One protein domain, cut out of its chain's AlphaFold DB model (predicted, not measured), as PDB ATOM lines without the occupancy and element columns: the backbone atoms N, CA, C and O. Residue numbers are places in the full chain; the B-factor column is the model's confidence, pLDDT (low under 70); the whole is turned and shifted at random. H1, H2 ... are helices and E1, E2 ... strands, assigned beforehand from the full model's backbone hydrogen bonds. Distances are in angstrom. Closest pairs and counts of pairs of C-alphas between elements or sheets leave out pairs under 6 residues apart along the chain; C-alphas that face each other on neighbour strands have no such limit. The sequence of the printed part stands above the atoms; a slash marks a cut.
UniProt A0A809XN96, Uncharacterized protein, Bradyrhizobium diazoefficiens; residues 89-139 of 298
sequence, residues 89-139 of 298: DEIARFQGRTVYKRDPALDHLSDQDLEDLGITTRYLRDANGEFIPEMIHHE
ATOM      1  N   ASP A  89     261.622 200.525 208.489       90.38
ATOM      2  CA  ASP A  89     261.060 200.680 207.150       90.38
ATOM      3  C   ASP A  89     260.005 201.793 207.141       90.38
ATOM      4  O   ASP A  89     259.106 201.824 207.985       90.38
ATOM      5  N   GLU A  90     260.097 202.697 206.172       90.19
ATOM      6  CA  GLU A  90     259.144 203.782 205.954       90.19
ATOM      7  C   GLU A  90     258.524 203.674 204.560       90.19
ATOM      8  O   GLU A  90     259.199 203.347 203.589       90.19
ATOM      9  N   ILE A  91     257.231 203.976 204.435       91.25
ATOM     10  CA  ILE A  91     256.576 204.054 203.125       91.25
ATOM     11  C   ILE A  91     257.101 205.286 202.381       91.25
ATOM     12  O   ILE A  91     256.959 206.412 202.858       91.25
ATOM     13  N   ALA A  92     257.634 205.084 201.178       91.19
ATOM     14  CA  ALA A  92     258.091 206.159 200.315       91.19
ATOM     15  C   ALA A  92     256.930 207.105 199.974       91.19
ATOM     16  O   ALA A  92     255.902 206.703 199.417       91.19
ATOM     17  N   ARG A  93     257.099 208.392 200.287       91.19
ATOM     18  CA  ARG A  93     256.133 209.445 199.954       91.19
ATOM     19  C   ARG A  93     256.803 210.535 199.130       91.19
ATOM     20  O   ARG A  93     257.831 211.079 199.522       91.19
ATOM     21  N   PHE A  94     256.180 210.911 198.017       88.75
ATOM     22  CA  PHE A  94     256.601 212.033 197.182       88.75
ATOM     23  C   PHE A  94     255.466 213.051 197.088       88.75
ATOM     24  O   PHE A  94     254.355 212.719 196.680       88.75
ATOM     25  N   GLN A  95     255.726 214.296 197.504       91.06
ATOM     26  CA  GLN A  95     254.725 215.377 197.533       91.06
ATOM     27  C   GLN A  95     253.420 214.992 198.266       91.06
ATOM     28  O   GLN A  95     252.321 215.338 197.837       91.06
ATOM     29  N   GLY A  96     253.539 214.241 199.367       87.94
ATOM     30  CA  GLY A  96     252.394 213.779 200.162       87.94
ATOM     31  C   GLY A  96     251.623 212.598 199.563       87.94
ATOM     32  O   GLY A  96     250.616 212.194 200.130       87.94
ATOM     33  N   ARG A  97     252.079 212.023 198.444       88.31
ATOM     34  CA  ARG A  97     251.475 210.836 197.823       88.31
ATOM     35  C   ARG A  97     252.366 209.615 198.008       88.31
ATOM     36  O   ARG A  97     253.585 209.726 197.895       88.31
ATOM     37  N   THR A  98     251.756 208.462 198.267       89.00
ATOM     38  CA  THR A  98     252.454 207.173 198.344       89.00
ATOM     39  C   THR A  98     253.060 206.821 196.993       89.00
ATOM     40  O   THR A  98     252.379 206.873 195.968       89.00
ATOM     41  N   VAL A  99     254.341 206.468 196.998       92.12
ATOM     42  CA  VAL A  99     255.022 205.917 195.829       92.12
ATOM     43  C   VAL A  99     254.832 204.405 195.849       92.12
ATOM     44  O   VAL A  99     254.971 203.768 196.892       92.12
ATOM     45  N   TYR A 100     254.462 203.835 194.706       92.44
ATOM     46  CA  TYR A 100     254.230 202.401 194.559       92.44
ATOM     47  C   TYR A 100     255.388 201.739 193.829       92.44
ATOM     48  O   TYR A 100     255.986 202.324 192.922       92.44
ATOM     49  N   LYS A 101     255.658 200.489 194.198       91.31
ATOM     50  CA  LYS A 101     256.740 199.699 193.629       91.31
ATOM     51  C   LYS A 101     256.459 199.420 192.153       91.31
ATOM     52  O   LYS A 101     255.424 198.850 191.801       91.31
ATOM     53  N   ARG A 102     257.378 199.837 191.285       88.62
ATOM     54  CA  ARG A 102     257.321 199.549 189.847       88.62
ATOM     55  C   ARG A 102     257.751 198.115 189.575       88.62
ATOM     56  O   ARG A 102     258.594 197.582 190.294       88.62
ATOM     57  N   ASP A 103     257.166 197.511 188.549       87.62
ATOM     58  CA  ASP A 103     257.595 196.208 188.056       87.62
ATOM     59  C   ASP A 103     258.878 196.369 187.218       87.62
ATOM     60  O   ASP A 103     258.829 197.003 186.158       87.62
ATOM     61  N   PRO A 104     260.026 195.802 187.646       86.00
ATOM     62  CA  PRO A 104     261.271 195.879 186.884       86.00
ATOM     63  C   PRO A 104     261.153 195.296 185.470       86.00
ATOM     64  O   PRO A 104     261.877 195.720 184.571       86.00
ATOM     65  N   ALA A 105     260.239 194.343 185.251       85.12
ATOM     66  CA  ALA A 105     260.015 193.748 183.939       85.12
ATOM     67  C   ALA A 105     259.324 194.708 182.962       85.12
ATOM     68  O   ALA A 105     259.468 194.543 181.759       85.12
ATOM     69  N   LEU A 106     258.609 195.723 183.451       84.25
ATOM     70  CA  LEU A 106     257.865 196.679 182.622       84.25
ATOM     71  C   LEU A 106     258.523 198.064 182.569       84.25
ATOM     72  O   LEU A 106     258.115 198.914 181.780       84.25
ATOM     73  N   ASP A 107     259.549 198.309 183.388       84.06
ATOM     74  CA  ASP A 107     260.170 199.634 183.523       84.06
ATOM     75  C   ASP A 107     260.928 200.074 182.256       84.06
ATOM     76  O   ASP A 107     261.071 201.266 181.997       84.06
ATOM     77  N   HIS A 108     261.360 199.119 181.424       83.06
ATOM     78  CA  HIS A 108     262.067 199.383 180.168       83.06
ATOM     79  C   HIS A 108     261.147 199.683 178.970       83.06
ATOM     80  O   HIS A 108     261.640 200.106 177.925       83.06
ATOM     81  N   LEU A 109     259.838 199.456 179.098       86.06
ATOM     82  CA  LEU A 109     258.867 199.673 178.025       86.06
ATOM     83  C   LEU A 109     258.361 201.118 178.032       86.06
ATOM     84  O   LEU A 109     258.211 201.746 179.090       86.06
ATOM     85  N   SER A 110     258.091 201.671 176.848       86.00
ATOM     86  CA  SER A 110     257.456 202.987 176.734       86.00
ATOM     87  C   SER A 110     255.964 202.905 177.073       86.00
ATOM     88  O   SER A 110     255.384 201.821 177.112       86.00
ATOM     89  N   ASP A 111     255.327 204.044 177.367       84.44
ATOM     90  CA  ASP A 111     253.885 204.057 177.673       84.44
ATOM     91  C   ASP A 111     253.060 203.551 176.484       84.44
ATOM     92  O   ASP A 111     252.059 202.870 176.672       84.44
ATOM     93  N   GLN A 112     253.542 203.806 175.267       83.19
ATOM     94  CA  GLN A 112     252.904 203.359 174.037       83.19
ATOM     95  C   GLN A 112     253.015 201.838 173.851       83.19
ATOM     96  O   GLN A 112     252.023 201.194 173.527       83.19
ATOM     97  N   ASP A 113     254.173 201.245 174.162       86.00
ATOM     98  CA  ASP A 113     254.342 199.784 174.118       86.00
ATOM     99  C   ASP A 113     253.454 199.078 175.157       86.00
ATOM    100  O   ASP A 113     252.954 197.979 174.921       86.00
ATOM    101  N   LEU A 114     253.238 199.702 176.319       85.44
ATOM    102  CA  LEU A 114     252.354 199.166 177.358       85.44
ATOM    103  C   LEU A 114     250.881 199.226 176.949       85.44
ATOM    104  O   LEU A 114     250.150 198.265 177.198       85.44
ATOM    105  N   GLU A 115     250.459 200.317 176.303       86.00
ATOM    106  CA  GLU A 115     249.118 200.439 175.725       86.00
ATOM    107  C   GLU A 115     248.881 199.379 174.641       86.00
ATOM    108  O   GLU A 115     247.850 198.702 174.670       86.00
ATOM    109  N   ASP A 116     249.858 199.159 173.759       88.00
ATOM    110  CA  ASP A 116     249.792 198.143 172.701       88.00
ATOM    111  C   ASP A 116     249.737 196.708 173.263       88.00
ATOM    112  O   ASP A 116     249.070 195.834 172.702       88.00
ATOM    113  N   LEU A 117     250.384 196.460 174.409       83.31
ATOM    114  CA  LEU A 117     250.330 195.188 175.146       83.31
ATOM    115  C   LEU A 117     249.067 195.037 176.017       83.31
ATOM    116  O   LEU A 117     248.861 193.983 176.623       83.31
ATOM    117  N   GLY A 118     248.217 196.066 176.099       83.31
ATOM    118  CA  GLY A 118     247.012 196.075 176.933       83.31
ATOM    119  C   GLY A 118     247.290 196.150 178.439       83.31
ATOM    120  O   GLY A 118     246.403 195.863 179.249       83.31
ATOM    121  N   ILE A 119     248.508 196.527 178.838       83.94
ATOM    122  CA  ILE A 119     248.912 196.650 180.239       83.94
ATOM    123  C   ILE A 119     248.591 198.066 180.719       83.94
ATOM    124  O   ILE A 119     249.167 199.051 180.274       83.94
ATOM    125  N   THR A 120     247.676 198.173 181.680       76.62
ATOM    126  CA  THR A 120     247.152 199.469 182.150       76.62
ATOM    127  C   THR A 120     248.025 200.165 183.193       76.62
ATOM    128  O   THR A 120     247.907 201.376 183.367       76.62
ATOM    129  N   THR A 121     248.879 199.441 183.926       79.94
ATOM    130  CA  THR A 121     249.712 200.032 184.988       79.94
ATOM    131  C   THR A 121     251.071 199.352 185.116       79.94
ATOM    132  O   THR A 121     251.139 198.130 185.127       79.94
ATOM    133  N   ARG A 122     252.126 200.150 185.337       86.06
ATOM    134  CA  ARG A 122     253.525 199.710 185.557       86.06
ATOM    135  C   ARG A 122     253.837 199.243 186.989       86.06
ATOM    136  O   ARG A 122     254.991 198.983 187.319       86.06
ATOM    137  N   TYR A 123     252.847 199.244 187.878       88.56
ATOM    138  CA  TYR A 123     253.047 199.029 189.311       88.56
ATOM    139  C   TYR A 123     252.682 197.609 189.720       88.56
ATOM    140  O   TYR A 123     251.674 197.067 189.260       88.56
ATOM    141  N   LEU A 124     253.466 197.053 190.641       88.75
ATOM    142  CA  LEU A 124     253.186 195.752 191.229       88.75
ATOM    143  C   LEU A 124     251.924 195.815 192.089       88.75
ATOM    144  O   LEU A 124     251.678 196.781 192.821       88.75
ATOM    145  N   ARG A 125     251.140 194.742 192.005       87.75
ATOM    146  CA  ARG A 125     249.930 194.541 192.794       87.75
ATOM    147  C   ARG A 125     250.066 193.289 193.650       87.75
ATOM    148  O   ARG A 125     250.692 192.319 193.238       87.75
ATOM    149  N   ASP A 126     249.488 193.337 194.838       87.00
ATOM    150  CA  ASP A 126     249.392 192.198 195.747       87.00
ATOM    151  C   ASP A 126     248.337 191.183 195.256       87.00
ATOM    152  O   ASP A 126     247.577 191.451 194.323       87.00
ATOM    153  N   ALA A 127     248.237 190.025 195.914       86.00
ATOM    154  CA  ALA A 127     247.243 188.983 195.656       86.00
ATOM    155  C   ALA A 127     245.788 189.493 195.686       86.00
ATOM    156  O   ALA A 127     244.919 188.923 195.027       86.00
ATOM    157  N   ASN A 128     245.535 190.584 196.413       85.56
ATOM    158  CA  ASN A 128     244.232 191.244 196.503       85.56
ATOM    159  C   ASN A 128     243.994 192.297 195.399       85.56
ATOM    160  O   ASN A 128     242.949 192.941 195.371       85.56
ATOM    161  N   GLY A 129     244.958 192.501 194.495       83.44
ATOM    162  CA  GLY A 129     244.897 193.491 193.417       83.44
ATOM    163  C   GLY A 129     245.245 194.925 193.839       83.44
ATOM    164  O   GLY A 129     245.176 195.835 193.008       83.44
ATOM    165  N   GLU A 130     245.631 195.152 195.096       87.75
ATOM    166  CA  GLU A 130     246.045 196.465 195.608       87.75
ATOM    167  C   GLU A 130     247.501 196.784 195.249       87.75
ATOM    168  O   GLU A 130     248.330 195.884 195.156       87.75
ATOM    169  N   PHE A 131     247.829 198.063 195.042       88.38
ATOM    170  CA  PHE A 131     249.199 198.473 194.717       88.38
ATOM    171  C   PHE A 131     250.138 198.316 195.914       88.38
ATOM    172  O   PHE A 131     249.826 198.765 197.018       88.38
ATOM    173  N   ILE A 132     251.319 197.753 195.669       90.44
ATOM    174  CA  ILE A 132     252.328 197.555 196.711       90.44
ATOM    175  C   ILE A 132     253.104 198.866 196.911       90.44
ATOM    176  O   ILE A 132     253.720 199.348 195.953       90.44
ATOM    177  N   PRO A 133     253.093 199.472 198.113       91.56
ATOM    178  CA  PRO A 133     253.872 200.674 198.383       91.56
ATOM    179  C   PRO A 133     255.371 200.378 198.311       91.56
ATOM    180  O   PRO A 133     255.837 199.302 198.688       91.56
ATOM    181  N   GLU A 134     256.136 201.345 197.822       91.00
ATOM    182  CA  GLU A 134     257.589 201.302 197.903       91.00
ATOM    183  C   GLU A 134     258.026 201.613 199.339       91.00
ATOM    184  O   GLU A 134     257.513 202.543 199.966       91.00
ATOM    185  N   MET A 135     258.950 200.815 199.872       92.50
ATOM    186  CA  MET A 135     259.459 200.945 201.237       92.50
ATOM    187  C   MET A 135     260.911 201.419 201.188       92.50
ATOM    188  O   MET A 135     261.732 200.831 200.487       92.50
ATOM    189  N   ILE A 136     261.222 202.469 201.940       91.81
ATOM    190  CA  ILE A 136     262.575 202.969 202.173       91.81
ATOM    191  C   ILE A 136     263.047 202.391 203.498       91.81
ATOM    192  O   ILE A 136     262.433 202.621 204.540       91.81
ATOM    193  N   HIS A 137     264.145 201.646 203.452       92.06
ATOM    194  CA  HIS A 137     264.791 201.136 204.648       92.06
ATOM    195  C   HIS A 137     265.738 202.190 205.226       92.06
ATOM    196  O   HIS A 137     266.654 202.645 204.540       92.06
ATOM    197  N   HIS A 138     265.536 202.552 206.490       90.81
ATOM    198  CA  HIS A 138     266.452 203.393 207.252       90.81
ATOM    199  C   HIS A 138     267.288 202.525 208.180       90.81
ATOM    200  O   HIS A 138     266.753 201.817 209.038       90.81
ATOM    201  N   GLU A 139     268.604 202.628 208.041       91.62
ATOM    202  CA  GLU A 139     269.547 201.982 208.947       91.62
ATOM    203  C   GLU A 139     269.349 202.452 210.399       91.62
ATOM    204  O   GLU A 139     268.887 203.574 210.652       91.62
TER     205      GLU A 139
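Overview. This is residues 89 to 139 of the 298 residues of an uncharacterized protein of Bradyrhizobium diazoefficiens (UniProt A0A809XN96). This is a loose, elongated trace with little regular structure: a small two-stranded ribbon of E1 and E2 at one end, the short helix H1 near the other, and two long links running between them. The first link loops out near residue 96, the second near residue 128. The 51 printed residues hold E1, H1 and E2 in that order, a mixed class with 13 residues in named elements. The radius of gyration of the C-alphas is 12.8 A, and the spans are 40 by 23 by 20 A.

Along the chain. E1, residues 89 to 91, begins at C-alpha 89 (261.060, 200.680, 207.150). H1, residues 111 to 116, measures 8.7 A. E2, residues 135 to 138, measures 9.5 A and ends at C-alpha 138 (266.452, 203.393, 207.252).

Arrangement. E1 and E2 are antiparallel neighbours at 140 degrees. N 90 and O 136 are 2.9 A apart, within hydrogen-bond range. Residues 93 to 94 pair antiparallel with 97 to 98. In H1 every O i to N i+4 pair is within hydrogen-bond range.

Size, cuts and confidence. The C-alphas farthest apart, of Asp 116 and Glu 139, are 41.5 A apart. The printed part has no cut. Both links are long, and no printed residue is under 70 in pLDDT.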